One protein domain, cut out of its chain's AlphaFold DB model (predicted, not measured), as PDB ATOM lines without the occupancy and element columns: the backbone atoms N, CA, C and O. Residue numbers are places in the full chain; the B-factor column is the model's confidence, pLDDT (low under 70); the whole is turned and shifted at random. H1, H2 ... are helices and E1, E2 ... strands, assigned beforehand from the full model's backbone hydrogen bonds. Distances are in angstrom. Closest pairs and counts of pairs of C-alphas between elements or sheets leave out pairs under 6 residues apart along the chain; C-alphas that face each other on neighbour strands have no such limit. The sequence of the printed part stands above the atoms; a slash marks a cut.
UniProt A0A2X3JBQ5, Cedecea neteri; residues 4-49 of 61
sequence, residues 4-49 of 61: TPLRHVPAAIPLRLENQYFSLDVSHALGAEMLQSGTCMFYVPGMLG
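AT A GLANCE: This is residues 4 to 49 of the 61 residues of a protein of Cedecea neteri (UniProt A0A2X3JBQ5). This domain has little regular structure: an open loop, residues 4 to 21, returns to pair its first residues with strand E1, and one helix, H1, lies at the other end. After H1 the last stretch runs away from it as an arm, making an open V with the E1 side, and residues 41 to 49 stand free. The printed part has 46 residues, with E1 then H1 holding 12 of them, a mixed class. It is loose, with a radius of gyration of the C-alphas of 13.3 A, and flat, spanning 33 by 30 by 16 A.

IN THESE COORDINATES: E1, residues 22 to 24, begins at C-alpha 22 (40.960, 49.751, -13.137). H1, residues 29 to 37, is 12.9 A long and ends at C-alpha 37 (33.706, 42.413, -32.138).

HOW THE PARTS SIT: Residues 4 to 5 pair antiparallel with residues 22 to 23 of E1, which pairs with no named strand. A tight link of 4 residues leads to H1. E1 and H1 are only just apart, their closest C-alphas 8.1 A from each other. In H1 every O i to N i+4 pair is within hydrogen-bond range.

THE WHOLE: The farthest C-alphas, Leu 17 and Gln 36, are 33.6 A apart. The printed part has no cut, and no printed residue is under 70 in pLDDT.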
ATOM      1  N   THR A   4      37.878  53.218 -14.729       94.50
ATOM      2  CA  THR A   4      37.578  53.689 -13.367       94.50
ATOM      3  C   THR A   4      38.550  53.057 -12.373       94.50
ATOM      4  O   THR A   4      38.608  51.831 -12.312       94.50
ATOM      5  N   PRO A   5      39.314  53.838 -11.586       95.75
ATOM      6  CA  PRO A   5      40.230  53.272 -10.600       95.75
ATOM      7  C   PRO A   5      39.458  52.523  -9.509       95.75
ATOM      8  O   PRO A   5      38.468  53.023  -8.965       95.75
ATOM      9  N   LEU A   6      39.922  51.322  -9.173       94.38
ATOM     10  CA  LEU A   6      39.339  50.490  -8.128       94.38
ATOM     11  C   LEU A   6      40.046  50.726  -6.795       94.38
ATOM     12  O   LEU A   6      41.267  50.682  -6.706       94.38
ATOM     13  N   ARG A   7      39.260  50.916  -5.729       90.62
ATOM     14  CA  ARG A   7      39.783  50.943  -4.348       90.62
ATOM     15  C   ARG A   7      40.026  49.543  -3.789       90.62
ATOM     16  O   ARG A   7      40.899  49.356  -2.952       90.62
ATOM     17  N   HIS A   8      39.227  48.580  -4.243       89.75
ATOM     18  CA  HIS A   8      39.313  47.183  -3.851       89.75
ATOM     19  C   HIS A   8      39.187  46.310  -5.088       89.75
ATOM     20  O   HIS A   8      38.317  46.528  -5.934       89.75
ATOM     21  N   VAL A   9      40.061  45.318  -5.167       90.88
ATOM     22  CA  VAL A   9      40.069  44.341  -6.245       90.88
ATOM     23  C   VAL A   9      39.116  43.197  -5.871       90.88
ATOM     24  O   VAL A   9      39.143  42.751  -4.721       90.88
ATOM     25  N   PRO A  10      38.256  42.716  -6.790       88.62
ATOM     26  CA  PRO A  10      37.434  41.532  -6.553       88.62
ATOM     27  C   PRO A  10      38.281  40.326  -6.135       88.62
ATOM     28  O   PRO A  10      39.349  40.098  -6.694       88.62
ATOM     29  N   ALA A  11      37.769  39.503  -5.215       87.62
ATOM     30  CA  ALA A  11      38.502  38.361  -4.656       87.62
ATOM     31  C   ALA A  11      38.968  37.324  -5.700       87.62
ATOM     32  O   ALA A  11      39.871  36.541  -5.429       87.62
ATOM     33  N   ALA A  12      38.359  37.316  -6.889       88.94
ATOM     34  CA  ALA A  12      38.729  36.440  -7.997       88.94
ATOM     35  C   ALA A  12      40.021  36.861  -8.728       88.94
ATOM     36  O   ALA A  12      40.506  36.104  -9.565       88.94
ATOM     37  N   ILE A  13      40.564  38.054  -8.459       90.81
ATOM     38  CA  ILE A  13      41.756  38.585  -9.134       90.81
ATOM     39  C   ILE A  13      42.949  38.576  -8.159       90.81
ATOM     40  O   ILE A  13      42.800  39.033  -7.021       90.81
ATOM     41  N   PRO A  14      44.142  38.100  -8.575       88.75
ATOM     42  CA  PRO A  14      45.342  38.126  -7.741       88.75
ATOM     43  C   PRO A  14      45.734  39.552  -7.335       88.75
ATOM     44  O   PRO A  14      45.907  40.433  -8.183       88.75
ATOM     45  N   LEU A  15      45.916  39.773  -6.031       90.19
ATOM     46  CA  LEU A  15      46.362  41.060  -5.506       90.19
ATOM     47  C   LEU A  15      47.889  41.187  -5.604       90.19
ATOM     48  O   LEU A  15      48.626  40.366  -5.058       90.19
ATOM     49  N   ARG A  16      48.355  42.256  -6.249       92.75
ATOM     50  CA  ARG A  16      49.756  42.676  -6.334       92.75
ATOM     51  C   ARG A  16      49.850  44.092  -5.773       92.75
ATOM     52  O   ARG A  16      49.168  44.987  -6.260       92.75
ATOM     53  N   LEU A  17      50.662  44.287  -4.732       88.06
ATOM     54  CA  LEU A  17      50.714  45.543  -3.964       88.06
ATOM     55  C   LEU A  17      51.139  46.761  -4.796       88.06
ATOM     56  O   LEU A  17      50.724  47.874  -4.494       88.06
ATOM     57  N   GLU A  18      51.952  46.552  -5.826       91.88
ATOM     58  CA  GLU A  18      52.501  47.624  -6.663       91.88
ATOM     59  C   GLU A  18      51.595  47.970  -7.855       91.88
ATOM     60  O   GLU A  18      51.779  49.004  -8.499       91.88
ATOM     61  N   ASN A  19      50.579  47.146  -8.134       95.06
ATOM     62  CA  ASN A  19      49.723  47.325  -9.298       95.06
ATOM     63  C   ASN A  19      48.585  48.303  -9.016       95.06
ATOM     64  O   ASN A  19      47.975  48.321  -7.946       95.06
ATOM     65  N   GLN A  20      48.250  49.081 -10.042       94.56
ATOM     66  CA  GLN A  20      47.034  49.881 -10.080       94.56
ATOM     67  C   GLN A  20      45.946  49.104 -10.817       94.56
ATOM     68  O   GLN A  20      46.190  48.527 -11.875       94.56
ATOM     69  N   TYR A  21      44.737  49.103 -10.263       96.06
ATOM     70  CA  TYR A  21      43.614  48.344 -10.799       96.06
ATOM     71  C   TYR A  21      42.530  49.285 -11.303       96.06
ATOM     72  O   TYR A  21      42.139  50.236 -10.622       96.06
ATOM     73  N   PHE A  22      42.008  48.978 -12.485       95.69
ATOM     74  CA  PHE A  22      40.960  49.751 -13.137       95.69
ATOM     75  C   PHE A  22      39.845  48.817 -13.592       95.69
ATOM     76  O   PHE A  22      40.109  47.709 -14.056       95.69
ATOM     77  N   SER A  23      38.597  49.264 -13.478       93.75
ATOM     78  CA  SER A  23      37.453  48.576 -14.068       93.75
ATOM     79  C   SER A  23      37.094  49.154 -15.432       93.75
ATOM     80  O   SER A  23      37.236  50.353 -15.698       93.75
ATOM     81  N   LEU A  24      36.589  48.260 -16.279       92.31
ATOM     82  CA  LEU A  24      35.959  48.555 -17.555       92.31
ATOM     83  C   LEU A  24      34.466  48.270 -17.429       92.31
ATOM     84  O   LEU A  24      34.069  47.136 -17.157       92.31
ATOM     85  N   ASP A  25      33.641  49.296 -17.615       88.88
ATOM     86  CA  ASP A  25      32.193  49.130 -17.581       88.88
ATOM     87  C   ASP A  25      31.665  48.674 -18.946       88.88
ATOM     88  O   ASP A  25      31.444  49.471 -19.859       88.88
ATOM     89  N   VAL A  26      31.432  47.367 -19.064       88.06
ATOM     90  CA  VAL A  26      30.884  46.750 -20.279       88.06
ATOM     91  C   VAL A  26      29.404  47.069 -20.516       88.06
ATOM     92  O   VAL A  26      28.897  46.763 -21.591       88.06
ATOM     93  N   SER A  27      28.702  47.678 -19.550       88.44
ATOM     94  CA  SER A  27      27.325  48.155 -19.759       88.44
ATOM     95  C   SER A  27      27.261  49.448 -20.582       88.44
ATOM     96  O   SER A  27      26.207  49.801 -21.110       88.44
ATOM     97  N   HIS A  28      28.396  50.131 -20.748       89.88
ATOM     98  CA  HIS A  28      28.529  51.288 -21.623       89.88
ATOM     99  C   HIS A  28      28.345  50.889 -23.103       89.88
ATOM    100  O   HIS A  28      28.741  49.799 -23.506       89.88
ATOM    101  N   ALA A  29      27.834  51.791 -23.954       90.94
ATOM    102  CA  ALA A  29      27.567  51.506 -25.376       90.94
ATOM    103  C   ALA A  29      28.790  50.932 -26.130       90.94
ATOM    104  O   ALA A  29      28.688  49.928 -26.825       90.94
ATOM    105  N   LEU A  30      29.972  51.518 -25.911       91.38
ATOM    106  CA  LEU A  30      31.251  51.016 -26.445       91.38
ATOM    107  C   LEU A  30      31.630  49.607 -25.945       91.38
ATOM    108  O   LEU A  30      32.375  48.897 -26.611       91.38
ATOM    109  N   GLY A  31      31.147  49.203 -24.767       91.62
ATOM    110  CA  GLY A  31      31.344  47.858 -24.229       91.62
ATOM    111  C   GLY A  31      30.566  46.808 -25.020       91.62
ATOM    112  O   GLY A  31      31.102  45.739 -25.297       91.62
ATOM    113  N   ALA A  32      29.346  47.131 -25.458       90.50
ATOM    114  CA  ALA A  32      28.566  46.253 -26.329       90.50
ATOM    115  C   ALA A  32      29.254  46.034 -27.688       90.50
ATOM    116  O   ALA A  32      29.329  44.900 -28.155       90.50
ATOM    117  N   GLU A  33      29.813  47.091 -28.283       92.50
ATOM    118  CA  GLU A  33      30.584  47.004 -29.532       92.50
ATOM    119  C   GLU A  33      31.843  46.136 -29.368       92.50
ATOM    120  O   GLU A  33      32.085  45.239 -30.173       92.50
ATOM    121  N   MET A  34      32.598  46.338 -28.283       93.62
ATOM    122  CA  MET A  34      33.775  45.530 -27.932       93.62
ATOM    123  C   MET A  34      33.435  44.041 -27.755       93.62
ATOM    124  O   MET A  34      34.169  43.165 -28.206       93.62
ATOM    125  N   LEU A  35      32.315  43.732 -27.096       93.56
ATOM    126  CA  LEU A  35      31.862  42.349 -26.932       93.56
ATOM    127  C   LEU A  35      31.422  41.739 -28.268       93.56
ATOM    128  O   LEU A  35      31.729  40.581 -28.537       93.56
ATOM    129  N   GLN A  36      30.735  42.512 -29.112       94.69
ATOM    130  CA  GLN A  36      30.277  42.055 -30.423       94.69
ATOM    131  C   GLN A  36      31.435  41.808 -31.396       94.69
ATOM    132  O   GLN A  36      31.380  40.856 -32.174       94.69
ATOM    133  N   SER A  37      32.491  42.623 -31.343       95.38
ATOM    134  CA  SER A  37      33.706  42.413 -32.138       95.38
ATOM    135  C   SER A  37      34.574  41.266 -31.609       95.38
ATOM    136  O   SER A  37      35.501  40.837 -32.296       95.38
ATOM    137  N   GLY A  38      34.320  40.799 -30.379       94.25
ATOM    138  CA  GLY A  38      35.122  39.783 -29.700       94.25
ATOM    139  C   GLY A  38      36.557  40.226 -29.404       94.25
ATOM    140  O   GLY A  38      37.409  39.385 -29.125       94.25
ATOM    141  N   THR A  39      36.852  41.527 -29.495       92.69
ATOM    142  CA  THR A  39      38.210  42.066 -29.360       92.69
ATOM    143  C   THR A  39      38.209  43.378 -28.588       92.69
ATOM    144  O   THR A  39      37.282  44.180 -28.667       92.69
ATOM    145  N   CYS A  40      39.287  43.619 -27.843       92.12
ATOM    146  CA  CYS A  40      39.536  44.890 -27.176       92.12
ATOM    147  C   CYS A  40      40.987  45.312 -27.409       92.12
ATOM    148  O   CYS A  40      41.883  44.473 -27.472       92.12
ATOM    149  N   MET A  41      41.202  46.615 -27.573       93.00
ATOM    150  CA  MET A  41      42.513  47.193 -27.850       93.00
ATOM    151  C   MET A  41      42.813  48.268 -26.815       93.00
ATOM    152  O   MET A  41      41.982  49.139 -26.555       93.00
ATOM    153  N   PHE A  42      44.020  48.220 -26.260       93.19
ATOM    154  CA  PHE A  42      44.522  49.205 -25.311       93.19
ATOM    155  C   PHE A  42      45.702  49.932 -25.937       93.19
ATOM    156  O   PHE A  42      46.656  49.308 -26.395       93.19
ATOM    157  N   TYR A  43      45.631  51.259 -25.951       92.94
ATOM    158  CA  TYR A  43      46.755  52.105 -26.317       92.94
ATOM    159  C   TYR A  43      47.357  52.698 -25.048       92.94
ATOM    160  O   TYR A  43      46.658  53.363 -24.281       92.94
ATOM    161  N   VAL A  44      48.651  52.465 -24.848       94.00
ATOM    162  CA  VAL A  44      49.431  53.052 -23.760       94.00
ATOM    163  C   VAL A  44      50.334  54.131 -24.355       94.00
ATOM    164  O   VAL A  44      51.231  53.809 -25.138       94.00
ATOM    165  N   PRO A  45      50.119  55.411 -24.016       95.06
ATOM    166  CA  PRO A  45      51.031  56.473 -24.411       95.06
ATOM    167  C   PRO A  45      52.432  56.237 -23.830       95.06
ATOM    168  O   PRO A  45      52.565  55.996 -22.633       95.06
ATOM    169  N   GLY A  46      53.484  56.400 -24.640       94.50
ATOM    170  CA  GLY A  46      54.871  56.148 -24.209       94.50
ATOM    171  C   GLY A  46      55.362  57.022 -23.044       94.50
ATOM    172  O   GLY A  46      56.334  56.687 -22.379       94.50
ATOM    173  N   MET A  47      54.663  58.119 -22.734       94.94
ATOM    174  CA  MET A  47      54.926  58.943 -21.545       94.94
ATOM    175  C   MET A  47      54.644  58.223 -20.214       94.94
ATOM    176  O   MET A  47      55.098  58.691 -19.175       94.94
ATOM    177  N   LEU A  48      53.903  57.109 -20.232       91.88
ATOM    178  CA  LEU A  48      53.664  56.251 -19.066       91.88
ATOM    179  C   LEU A  48      54.788  55.223 -18.838       91.88
ATOM    180  O   LEU A  48      54.683  54.407 -17.926       91.88
ATOM    181  N   GLY A  49      55.852  55.260 -19.645       91.56
ATOM    182  CA  GLY A  49      56.898  54.243 -19.640       91.56
ATOM    183  C   GLY A  49      56.420  52.950 -20.300       91.56
ATOM    184  O   GLY A  49      55.658  52.983 -21.266       91.56
TER     185      GLY A  49